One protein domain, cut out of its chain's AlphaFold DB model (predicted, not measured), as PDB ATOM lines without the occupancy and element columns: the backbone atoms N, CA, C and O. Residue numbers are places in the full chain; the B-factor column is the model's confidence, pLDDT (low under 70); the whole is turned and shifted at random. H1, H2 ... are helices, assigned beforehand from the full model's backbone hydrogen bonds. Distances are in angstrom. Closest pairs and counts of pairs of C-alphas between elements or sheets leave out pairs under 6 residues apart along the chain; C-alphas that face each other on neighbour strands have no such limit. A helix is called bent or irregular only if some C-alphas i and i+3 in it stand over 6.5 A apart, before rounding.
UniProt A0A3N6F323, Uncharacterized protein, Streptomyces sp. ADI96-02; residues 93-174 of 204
ATOM      1  N   TYR A  93      12.648  27.944  -3.683       96.19
ATOM      2  CA  TYR A  93      12.667  28.303  -5.101       96.19
ATOM      3  C   TYR A  93      11.703  27.428  -5.919       96.19
ATOM      4  O   TYR A  93      10.876  27.961  -6.658       96.19
ATOM      5  N   CYS A  94      11.757  26.100  -5.764       95.88
ATOM      6  CA  CYS A  94      10.887  25.177  -6.499       95.88
ATOM      7  C   CYS A  94       9.402  25.444  -6.208       95.88
ATOM      8  O   CYS A  94       8.583  25.412  -7.127       95.88
ATOM      9  N   ALA A  95       9.053  25.752  -4.954       96.19
ATOM     10  CA  ALA A  95       7.692  26.118  -4.575       96.19
ATOM     11  C   ALA A  95       7.244  27.431  -5.238       96.19
ATOM     12  O   ALA A  95       6.165  27.482  -5.824       96.19
ATOM     13  N   GLN A  96       8.073  28.479  -5.203       95.69
ATOM     14  CA  GLN A  96       7.738  29.790  -5.772       95.69
ATOM     15  C   GLN A  96       7.656  29.762  -7.305       95.69
ATOM     16  O   GLN A  96       6.679  30.245  -7.882       95.69
ATOM     17  N   ALA A  97       8.643  29.160  -7.972       95.50
ATOM     18  CA  ALA A  97       8.646  29.002  -9.424       95.50
ATOM     19  C   ALA A  97       7.466  28.132  -9.881       95.50
ATOM     20  O   ALA A  97       6.753  28.465 -10.831       95.50
ATOM     21  N   GLY A  98       7.201  27.044  -9.155       96.12
ATOM     22  CA  GLY A  98       6.067  26.175  -9.424       96.12
ATOM     23  C   GLY A  98       4.710  26.838  -9.153       96.12
ATOM     24  O   GLY A  98       3.771  26.588  -9.901       96.12
ATOM     25  N   TRP A  99       4.602  27.745  -8.175       96.56
ATOM     26  CA  TRP A  99       3.407  28.569  -7.946       96.56
ATOM     27  C   TRP A  99       3.120  29.504  -9.126       96.56
ATOM     28  O   TRP A  99       1.998  29.564  -9.629       96.56
ATOM     29  N   ALA A 100       4.147  30.206  -9.615       95.19
ATOM     30  CA  ALA A 100       4.019  31.074 -10.784       95.19
ATOM     31  C   ALA A 100       3.618  30.280 -12.039       95.19
ATOM     32  O   ALA A 100       2.742  30.702 -12.802       95.19
ATOM     33  N   ARG A 101       4.213  29.095 -12.226       95.31
ATOM     34  CA  ARG A 101       3.868  28.170 -13.308       95.31
ATOM     35  C   ARG A 101       2.434  27.655 -13.186       95.31
ATOM     36  O   ARG A 101       1.713  27.675 -14.175       95.31
ATOM     37  N   LEU A 102       2.002  27.274 -11.985       96.38
ATOM     38  CA  LEU A 102       0.635  26.843 -11.692       96.38
ATOM     39  C   LEU A 102      -0.382  27.911 -12.125       96.38
ATOM     40  O   LEU A 102      -1.309  27.602 -12.867       96.38
ATOM     41  N   ILE A 103      -0.172  29.177 -11.748       95.31
ATOM     42  CA  ILE A 103      -1.046  30.284 -12.172       95.31
ATOM     43  C   ILE A 103      -0.998  30.493 -13.691       95.31
ATOM     44  O   ILE A 103      -2.033  30.724 -14.312       95.31
ATOM     45  N   THR A 104       0.182  30.395 -14.300       95.19
ATOM     46  CA  THR A 104       0.350  30.602 -15.746       95.19
ATOM     47  C   THR A 104      -0.330  29.505 -16.572       95.19
ATOM     48  O   THR A 104      -0.968  29.807 -17.578       95.19
ATOM     49  N   GLU A 105      -0.210  28.241 -16.159       95.12
ATOM     50  CA  GLU A 105      -0.733  27.080 -16.893       95.12
ATOM     51  C   GLU A 105      -2.224  26.835 -16.636       95.12
ATOM     52  O   GLU A 105      -2.936  26.421 -17.549       95.12
ATOM     53  N   HIS A 106      -2.704  27.113 -15.419       95.25
ATOM     54  CA  HIS A 106      -4.049  26.736 -14.975       95.25
ATOM     55  C   HIS A 106      -4.934  27.911 -14.553       95.25
ATOM     56  O   HIS A 106      -6.116  27.716 -14.287       95.25
ATOM     57  N   GLY A 107      -4.424  29.146 -14.546       91.69
ATOM     58  CA  GLY A 107      -5.184  30.316 -14.098       91.69
ATOM     59  C   GLY A 107      -6.533  30.489 -14.802       91.69
ATOM     60  O   GLY A 107      -7.518  30.863 -14.170       91.69
ATOM     61  N   ALA A 108      -6.611  30.155 -16.092       91.31
ATOM     62  CA  ALA A 108      -7.854  30.232 -16.857       91.31
ATOM     63  C   ALA A 108      -8.959  29.296 -16.328       91.31
ATOM     64  O   ALA A 108     -10.133  29.653 -16.407       91.31
ATOM     65  N   ASP A 109      -8.599  28.146 -15.746       89.38
ATOM     66  CA  ASP A 109      -9.553  27.170 -15.201       89.38
ATOM     67  C   ASP A 109     -10.298  27.726 -13.979       89.38
ATOM     68  O   ASP A 109     -11.411  27.301 -13.666       89.38
ATOM     69  N   TRP A 110      -9.695  28.695 -13.288       90.00
ATOM     70  CA  TRP A 110     -10.233  29.284 -12.062       90.00
ATOM     71  C   TRP A 110     -10.852  30.658 -12.265       90.00
ATOM     72  O   TRP A 110     -11.416  31.211 -11.323       90.00
ATOM     73  N   ALA A 111     -10.754  31.221 -13.470       88.94
ATOM     74  CA  ALA A 111     -11.199  32.585 -13.718       88.94
ATOM     75  C   ALA A 111     -12.699  32.783 -13.457       88.94
ATOM     76  O   ALA A 111     -13.126  33.862 -13.068       88.94
ATOM     77  N   GLY A 112     -13.491  31.719 -13.604       84.31
ATOM     78  CA  GLY A 112     -14.916  31.711 -13.276       84.31
ATOM     79  C   GLY A 112     -15.246  31.435 -11.805       84.31
ATOM     80  O   GLY A 112     -16.423  31.284 -11.489       84.31
ATOM     81  N   TYR A 113     -14.261  31.303 -10.908       87.50
ATOM     82  CA  TYR A 113     -14.542  31.104  -9.486       87.50
ATOM     83  C   TYR A 113     -14.835  32.434  -8.793       87.50
ATOM     84  O   TYR A 113     -14.063  33.385  -8.866       87.50
ATOM     85  N   ASP A 114     -15.941  32.450  -8.059       83.31
ATOM     86  CA  ASP A 114     -16.548  33.637  -7.467       83.31
ATOM     87  C   ASP A 114     -16.333  33.764  -5.947       83.31
ATOM     88  O   ASP A 114     -16.837  34.688  -5.307       83.31
ATOM     89  N   GLY A 115     -15.614  32.819  -5.333       83.75
ATOM     90  CA  GLY A 115     -15.441  32.756  -3.877       83.75
ATOM     91  C   GLY A 115     -16.585  32.056  -3.132       83.75
ATOM     92  O   GLY A 115     -16.526  31.911  -1.906       83.75
ATOM     93  N   SER A 116     -17.632  31.592  -3.821       87.31
ATOM     94  CA  SER A 116     -18.806  31.008  -3.171       87.31
ATOM     95  C   SER A 116     -18.503  29.690  -2.443       87.31
ATOM     96  O   SER A 116     -17.624  28.910  -2.817       87.31
ATOM     97  N   GLN A 117     -19.261  29.430  -1.368       86.38
ATOM     98  CA  GLN A 117     -19.152  28.198  -0.578       86.38
ATOM     99  C   GLN A 117     -19.480  26.924  -1.371       86.38
ATOM    100  O   GLN A 117     -18.733  25.961  -1.216       86.38
ATOM    101  N   PRO A 118     -20.549  26.866  -2.197       85.00
ATOM    102  CA  PRO A 118     -20.918  25.632  -2.895       85.00
ATOM    103  C   PRO A 118     -19.840  25.127  -3.858       85.00
ATOM    104  O   PRO A 118     -19.777  23.932  -4.122       85.00
ATOM    105  N   HIS A 119     -18.988  26.025  -4.359       87.12
ATOM    106  CA  HIS A 119     -17.917  25.695  -5.297       87.12
ATOM    107  C   HIS A 119     -16.525  25.661  -4.647       87.12
ATOM    108  O   HIS A 119     -15.568  25.276  -5.314       87.12
ATOM    109  N   TRP A 120     -16.397  26.023  -3.362       92.06
ATOM    110  CA  TRP A 120     -15.102  26.096  -2.675       92.06
ATOM    111  C   TRP A 120     -14.370  24.755  -2.651       92.06
ATOM    112  O   TRP A 120     -13.210  24.702  -3.046       92.06
ATOM    113  N   ASP A 121     -15.041  23.676  -2.237       91.81
ATOM    114  CA  ASP A 121     -14.401  22.358  -2.149       91.81
ATOM    115  C   ASP A 121     -13.899  21.893  -3.523       91.81
ATOM    116  O   ASP A 121     -12.770  21.430  -3.643       91.81
ATOM    117  N   TYR A 122     -14.697  22.103  -4.576       91.31
ATOM    118  CA  TYR A 122     -14.298  21.770  -5.944       91.31
ATOM    119  C   TYR A 122     -13.096  22.599  -6.415       91.31
ATOM    120  O   TYR A 122     -12.131  22.037  -6.929       91.31
ATOM    121  N   PHE A 123     -13.136  23.921  -6.218       94.25
ATOM    122  CA  PHE A 123     -12.031  24.816  -6.561       94.25
ATOM    123  C   PHE A 123     -10.744  24.415  -5.828       94.25
ATOM    124  O   PHE A 123      -9.701  24.250  -6.458       94.25
ATOM    125  N   ARG A 124     -10.823  24.212  -4.507       95.19
ATOM    126  CA  ARG A 124      -9.680  23.860  -3.659       95.19
ATOM    127  C   ARG A 124      -9.076  22.523  -4.078       95.19
ATOM    128  O   ARG A 124      -7.863  22.430  -4.245       95.19
ATOM    129  N   ASP A 125      -9.906  21.504  -4.282       94.88
ATOM    130  CA  ASP A 125      -9.438  20.173  -4.659       94.88
ATOM    131  C   ASP A 125      -8.823  20.176  -6.068       94.88
ATOM    132  O   ASP A 125      -7.789  19.545  -6.295       94.88
ATOM    133  N   LEU A 126      -9.403  20.923  -7.016       94.88
ATOM    134  CA  LEU A 126      -8.818  21.126  -8.343       94.88
ATOM    135  C   LEU A 126      -7.450  21.815  -8.248       94.88
ATOM    136  O   LEU A 126      -6.478  21.309  -8.811       94.88
ATOM    137  N   PHE A 127      -7.364  22.912  -7.491       96.69
ATOM    138  CA  PHE A 127      -6.130  23.668  -7.291       96.69
ATOM    139  C   PHE A 127      -5.036  22.796  -6.666       96.69
ATOM    140  O   PHE A 127      -3.908  22.772  -7.151       96.69
ATOM    141  N   TYR A 128      -5.367  22.015  -5.635       97.25
ATOM    142  CA  TYR A 128      -4.442  21.076  -4.998       97.25
ATOM    143  C   TYR A 128      -3.960  19.978  -5.948       97.25
ATOM    144  O   TYR A 128      -2.768  19.670  -5.971       97.25
ATOM    145  N   ASN A 129      -4.852  19.405  -6.756       96.88
ATOM    146  CA  ASN A 129      -4.468  18.389  -7.734       96.88
ATOM    147  C   ASN A 129      -3.520  18.956  -8.800       96.88
ATOM    148  O   ASN A 129      -2.523  18.315  -9.130       96.88
ATOM    149  N   GLN A 130      -3.803  20.160  -9.305       97.62
ATOM    150  CA  GLN A 130      -2.951  20.847 -10.277       97.62
ATOM    151  C   GLN A 130      -1.602  21.240  -9.652       97.62
ATOM    152  O   GLN A 130      -0.559  20.948 -10.228       97.62
ATOM    153  N   ALA A 131      -1.597  21.781  -8.430       97.44
ATOM    154  CA  ALA A 131      -0.382  22.089  -7.676       97.44
ATOM    155  C   ALA A 131       0.514  20.856  -7.491       97.44
ATOM    156  O   ALA A 131       1.706  20.903  -7.785       97.44
ATOM    157  N   ASN A 132      -0.067  19.729  -7.072       96.81
ATOM    158  CA  ASN A 132       0.668  18.479  -6.877       96.81
ATOM    159  C   ASN A 132       1.194  17.881  -8.192       96.81
ATOM    160  O   ASN A 132       2.216  17.197  -8.184       96.81
ATOM    161  N   ALA A 133       0.511  18.122  -9.315       95.94
ATOM    162  CA  ALA A 133       0.980  17.705 -10.634       95.94
ATOM    163  C   ALA A 133       2.189  18.524 -11.119       95.94
ATOM    164  O   ALA A 133       3.012  17.991 -11.863       95.94
ATOM    165  N   ILE A 134       2.311  19.787 -10.690       95.25
ATOM    166  CA  ILE A 134       3.502  20.609 -10.939       95.25
ATOM    167  C   ILE A 134       4.659  20.132 -10.062       95.25
ATOM    168  O   ILE A 134       5.720  19.788 -10.583       95.25
ATOM    169  N   ASP A 135       4.462  20.132  -8.740       94.81
ATOM    170  CA  ASP A 135       5.492  19.780  -7.764       94.81
ATOM    171  C   ASP A 135       4.881  19.539  -6.362       94.81
ATOM    172  O   ASP A 135       4.044  20.330  -5.913       94.81
ATOM    173  N   PRO A 136       5.320  18.519  -5.598       93.69
ATOM    174  CA  PRO A 136       4.870  18.315  -4.218       93.69
ATOM    175  C   PRO A 136       5.082  19.519  -3.282       93.69
ATOM    176  O   PRO A 136       4.289  19.730  -2.363       93.69
ATOM    177  N   GLN A 137       6.120  20.333  -3.503       94.19
ATOM    178  CA  GLN A 137       6.356  21.555  -2.726       94.19
ATOM    179  C   GLN A 137       5.338  22.651  -3.058       94.19
ATOM    180  O   GLN A 137       4.925  23.401  -2.174       94.19
ATOM    181  N   VAL A 138       4.861  22.706  -4.305       97.00
ATOM    182  CA  VAL A 138       3.791  23.632  -4.708       97.00
ATOM    183  C   VAL A 138       2.471  23.214  -4.072       97.00
ATOM    184  O   VAL A 138       1.726  24.073  -3.611       97.00
ATOM    185  N   TYR A 139       2.197  21.909  -3.962       96.75
ATOM    186  CA  TYR A 139       1.059  21.415  -3.180       96.75
ATOM    187  C   TYR A 139       1.152  21.824  -1.705       96.75
ATOM    188  O   TYR A 139       0.170  22.309  -1.144       96.75
ATOM    189  N   ALA A 140       2.319  21.658  -1.074       95.75
ATOM    190  CA  ALA A 140       2.510  22.044   0.324       95.75
ATOM    191  C   ALA A 140       2.264  23.549   0.528       95.75
ATOM    192  O   ALA A 140       1.510  23.931   1.425       95.75
ATOM    193  N   MET A 141       2.815  24.384  -0.361       96.38
ATOM    194  CA  MET A 141       2.567  25.826  -0.379       96.38
ATOM    195  C   MET A 141       1.080  26.139  -0.600       96.38
ATOM    196  O   MET A 141       0.511  26.949   0.123       96.38
ATOM    197  N   ALA A 142       0.415  25.474  -1.547       96.75
ATOM    198  CA  ALA A 142      -1.013  25.650  -1.795       96.75
ATOM    199  C   ALA A 142      -1.865  25.330  -0.569       96.75
ATOM    200  O   ALA A 142      -2.767  26.096  -0.234       96.75
ATOM    201  N   TYR A 143      -1.564  24.233   0.121       96.69
ATOM    202  CA  TYR A 143      -2.264  23.846   1.338       96.69
ATOM    203  C   TYR A 143      -2.097  24.887   2.452       96.69
ATOM    204  O   TYR A 143      -3.073  25.274   3.099       96.69
ATOM    205  N   GLU A 144      -0.874  25.382   2.658       96.25
ATOM    206  CA  GLU A 144      -0.588  26.431   3.640       96.25
ATOM    207  C   GLU A 144      -1.327  27.736   3.313       96.25
ATOM    208  O   GLU A 144      -1.920  28.348   4.200       96.25
ATOM    209  N   GLN A 145      -1.349  28.130   2.036       95.69
ATOM    210  CA  GLN A 145      -1.977  29.374   1.589       95.69
ATOM    211  C   GLN A 145      -3.511  29.307   1.596       95.69
ATOM    212  O   GLN A 145      -4.147  30.311   1.899       95.69
ATOM    213  N   LEU A 146      -4.121  28.161   1.262       95.44
ATOM    214  CA  LEU A 146      -5.576  28.044   1.059       95.44
ATOM    215  C   LEU A 146      -6.348  27.528   2.280       95.44
ATOM    216  O   LEU A 146      -7.500  27.925   2.470       95.44
ATOM    217  N   SER A 147      -5.745  26.683   3.123       94.62
ATOM    218  CA  SER A 147      -6.427  26.113   4.299       94.62
ATOM    219  C   SER A 147      -7.012  27.143   5.283       94.62
ATOM    220  O   SER A 147      -8.091  26.876   5.824       94.62
ATOM    221  N   PRO A 148      -6.431  28.349   5.492       95.19
ATOM    222  CA  PRO A 148      -7.040  29.355   6.364       95.19
ATOM    223  C   PRO A 148      -8.420  29.833   5.888       95.19
ATOM    224  O   PRO A 148      -9.184  30.388   6.679       95.19
ATOM    225  N   TYR A 149      -8.764  29.615   4.615       92.94
ATOM    226  CA  TYR A 149      -9.990  30.124   4.006       92.94
ATOM    227  C   TYR A 149     -11.157  29.131   3.994       92.94
ATOM    228  O   TYR A 149     -12.255  29.478   3.545       92.94
ATOM    229  N   ASP A 150     -10.979  27.929   4.548       91.75
ATOM    230  CA  ASP A 150     -12.051  26.931   4.647       91.75
ATOM    231  C   ASP A 150     -13.273  27.468   5.411       91.75
ATOM    232  O   ASP A 150     -14.415  27.213   5.027       91.75
ATOM    233  N   ALA A 151     -13.042  28.293   6.436       91.06
ATOM    234  CA  ALA A 151     -14.091  28.938   7.229       91.06
ATOM    235  C   ALA A 151     -14.358  30.409   6.847       91.06
ATOM    236  O   ALA A 151     -15.174  31.062   7.497       91.06
ATOM    237  N   ALA A 152     -13.670  30.942   5.833       92.06
ATOM    238  CA  ALA A 152     -13.809  32.337   5.424       92.06
ATOM    239  C   ALA A 152     -15.135  32.595   4.694       92.06
ATOM    240  O   ALA A 152     -15.717  31.713   4.060       92.06
ATOM    241  N   THR A 153     -15.616  33.834   4.755       91.31
ATOM    242  CA  THR A 153     -16.757  34.272   3.946       91.31
ATOM    243  C   THR A 153     -16.382  34.329   2.458       91.31
ATOM    244  O   THR A 153     -15.202  34.470   2.125       91.31
ATOM    245  N   PRO A 154     -17.359  34.286   1.529       90.12
ATOM    246  CA  PRO A 154     -17.065  34.378   0.098       90.12
ATOM    247  C   PRO A 154     -16.252  35.617  -0.297       90.12
ATOM    248  O   PRO A 154     -15.319  35.528  -1.090       90.12
ATOM    249  N   LEU A 155     -16.556  36.765   0.317       89.62
ATOM    250  CA  LEU A 155     -15.844  38.015   0.058       89.62
ATOM    251  C   LEU A 155     -14.385  37.965   0.547       89.62
ATOM    252  O   LEU A 155     -13.481  38.422  -0.149       89.62
ATOM    253  N   GLU A 156     -14.143  37.385   1.726       92.25
ATOM    254  CA  GLU A 156     -12.789  37.199   2.265       92.25
ATOM    255  C   GLU A 156     -11.966  36.230   1.411       92.25
ATOM    256  O   GLU A 156     -10.783  36.490   1.174       92.25
ATOM    257  N   ARG A 157     -12.588  35.161   0.895       93.25
ATOM    258  CA  ARG A 157     -11.946  34.248  -0.063       93.25
ATOM    259  C   ARG A 157     -11.546  34.977  -1.324       93.25
ATOM    260  O   ARG A 157     -10.379  34.936  -1.686       93.25
ATOM    261  N   TYR A 158     -12.487  35.672  -1.958       91.00
ATOM    262  CA  TYR A 158     -12.223  36.412  -3.185       91.00
ATOM    263  C   TYR A 158     -11.028  37.361  -3.025       91.00
ATOM    264  O   TYR A 158     -10.065  37.281  -3.789       91.00
ATOM    265  N   HIS A 159     -11.044  38.210  -1.994       91.12
ATOM    266  CA  HIS A 159      -9.956  39.158  -1.765       91.12
ATOM    267  C   HIS A 159      -8.616  38.470  -1.500       91.12
ATOM    268  O   HIS A 159      -7.592  38.934  -1.998       91.12
ATOM    269  N   SER A 160      -8.620  37.366  -0.755       92.94
ATOM    270  CA  SER A 160      -7.400  36.617  -0.453       92.94
ATOM    271  C   SER A 160      -6.832  35.910  -1.684       92.94
ATOM    272  O   SER A 160      -5.642  36.021  -1.957       92.94
ATOM    273  N   LEU A 161      -7.675  35.247  -2.479       93.94
ATOM    274  CA  LEU A 161      -7.262  34.576  -3.716       93.94
ATOM    275  C   LEU A 161      -6.740  35.579  -4.748       93.94
ATOM    276  O   LEU A 161      -5.694  35.359  -5.354       93.94
ATOM    277  N   HIS A 162      -7.413  36.721  -4.888       92.25
ATOM    278  CA  HIS A 162      -6.936  37.806  -5.736       92.25
ATOM    279  C   HIS A 162      -5.589  38.366  -5.237       92.25
ATOM    280  O   HIS A 162      -4.700  38.649  -6.036       92.25
ATOM    281  N   ALA A 163      -5.394  38.505  -3.919       92.69
ATOM    282  CA  ALA A 163      -4.118  38.946  -3.342       92.69
ATOM    283  C   ALA A 163      -2.974  37.944  -3.574       92.69
ATOM    284  O   ALA A 163      -1.820  38.351  -3.689       92.69
ATOM    285  N   LEU A 164      -3.296  36.655  -3.697       93.06
ATOM    286  CA  LEU A 164      -2.364  35.591  -4.077       93.06
ATOM    287  C   LEU A 164      -2.064  35.548  -5.590       93.06
ATOM    288  O   LEU A 164      -1.294  34.699  -6.041       93.06
ATOM    289  N   GLY A 165      -2.650  36.459  -6.373       92.25
ATOM    290  CA  GLY A 165      -2.441  36.562  -7.817       92.25
ATOM    291  C   GLY A 165      -3.295  35.603  -8.645       92.25
ATOM    292  O   GLY A 165      -3.044  35.462  -9.842       92.25
ATOM    293  N   LEU A 166      -4.295  34.946  -8.046       93.12
ATOM    294  CA  LEU A 166      -5.210  34.098  -8.801       93.12
ATOM    295  C   LEU A 166      -6.207  34.968  -9.581       93.12
ATOM    296  O   LEU A 166      -6.762  35.917  -9.019       93.12
ATOM    297  N   PRO A 167      -6.499  34.630 -10.848       90.81
ATOM    298  CA  PRO A 167      -7.352  35.436 -11.720       90.81
ATOM    299  C   PRO A 167      -8.854  35.210 -11.465       90.81
ATOM    300  O   PRO A 167      -9.613  35.076 -12.413       90.81
ATOM    301  N   VAL A 168      -9.288  35.141 -10.202       89.69
ATOM    302  CA  VAL A 168     -10.697  34.925  -9.815       89.69
ATOM    303  C   VAL A 168     -11.568  36.153 -10.117       89.69
ATOM    304  O   VAL A 168     -11.120  37.292  -9.951       89.69
ATOM    305  N   ASP A 169     -12.823  35.939 -10.521       83.88
ATOM    306  CA  ASP A 169     -13.755  37.002 -10.919       83.88
ATOM    307  C   ASP A 169     -14.992  37.027 -10.002       83.88
ATOM    308  O   ASP A 169     -15.767  36.067  -9.981       83.88
ATOM    309  N   PRO A 170     -15.247  38.124  -9.259       69.56
ATOM    310  CA  PRO A 170     -16.427  38.207  -8.406       69.56
ATOM    311  C   PRO A 170     -17.718  38.373  -9.224       69.56
ATOM    312  O   PRO A 170     -18.800  38.132  -8.696       69.56
ATOM    313  N   ALA A 171     -17.638  38.776 -10.499       67.69
ATOM    314  CA  ALA A 171     -18.789  38.863 -11.397       67.69
ATOM    315  C   ALA A 171     -19.243  37.486 -11.905       67.69
ATOM    316  O   ALA A 171     -20.384  37.346 -12.341       67.69
ATOM    317  N   ALA A 172     -18.406  36.450 -11.779       60.47
ATOM    318  CA  ALA A 172     -18.813  35.071 -12.038       60.47
ATOM    319  C   ALA A 172     -19.830  34.542 -11.000       60.47
ATOM    320  O   ALA A 172     -20.413  33.480 -11.207       60.47
ATOM    321  N   ALA A 173     -20.070  35.297  -9.914       52.94
ATOM    322  CA  ALA A 173     -21.080  35.005  -8.895       52.94
ATOM    323  C   ALA A 173     -22.517  35.267  -9.346       52.94
ATOM    324  O   ALA A 173     -23.448  34.894  -8.625       52.94
ATOM    325  N   GLU A 174     -22.731  35.967 -10.469       41.78
ATOM    326  CA  GLU A 174     -24.095  36.159 -10.943       41.78
ATOM    327  C   GLU A 174     -24.671  34.789 -11.316       41.78
ATOM    328  O   GLU A 174     -24.138  34.115 -12.206       41.78
TER     329      GLU A 174
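This is residues 93 to 174 of the 204 residues of an uncharacterized protein of Streptomyces sp. ADI96-02 (UniProt A0A3N6F323). The core is a helical hairpin of H2 and H3, with the kinked helix H1 packed aslant on it, so that the centres of these three mutually touching helices make a triangle. From the open end of the hairpin, H4 runs back the same way as H2, and the short H5 lies at the opposite end of the long axis from Tyr 93. The printed part has 82 residues with five named helices, in the order H1 H2 H3 H4 H5, and no named strand; the class is all helix. It is compact, with a radius of gyration of the C-alphas of 11.8 A, and only just elongated, spanning 36 by 23 by 20 A.

H2, residues 117 to 134, measures 26.0 A and begins with C-alpha 117 at (-19.152, 28.198, -0.578). H1, residues 93 to 110, also has 18 residues and measures 24.0 A, from C-alpha 93 at (12.667, 28.303, -5.101); it has a kink of 48 degrees near residue 104. H3, residues 136 to 149, measures 20.7 A. H4, residues 154 to 163, measures 14.2 A. H5, residues 170 to 173, measures 5.7 A and ends with C-alpha 173 at (-21.080, 35.005, -8.895). H1 and H2 are irregular, with C-alphas 105 and 108 at 7.8 A and C-alphas 118 and 121 at 7.3 A; H3 is irregular, but only just, with C-alphas 145 and 148 at 7.0 A.

H2 touches H3 with residues 124 to 132 alone, and the two form a helical hairpin at a shallow tilt of 17 degrees, opposite ways; their closest C-alphas, Asn 132 and Tyr 139, are 4.7 A apart. H1 touches H2 at a steep tilt of 47 degrees, opposite ways, closest at the C-alphas of Leu 102 and Ala 131, 6.3 A. Residues 94 to 99 of H1 touch residues 137 to 141 of H3, closest at the C-alphas of Ala 95 and Val 138, 4.6 A; the tilt is steep, 62 degrees, the same way. H4 is close to H3 but not clearly touching, with the C-alphas of Tyr 149 and Arg 157 closest at 6.1 A. H4 and H5 are likewise close but not clearly touching, closest at the C-alphas of Tyr 158 and Pro 170, 6.9 A. H1 is apart from H4 and H5. Every O i to N i+4 pair is within hydrogen-bond range in H4; in H1 it is 11 of 14, in H2 12 of 14 and in H3 8 of 10, while H5 is too short for such a pair.

The two C-alphas farthest apart, those of Tyr 93 and Glu 174, are 38.0 A from each other. The printed part has no cut. The links H2 to H3 and H3 to H4 are tight, and those from H1 to H2 and H4 to H5 are short. The mean pLDDT of the printed part is 90.9, and residues 170 to 174 are under 70.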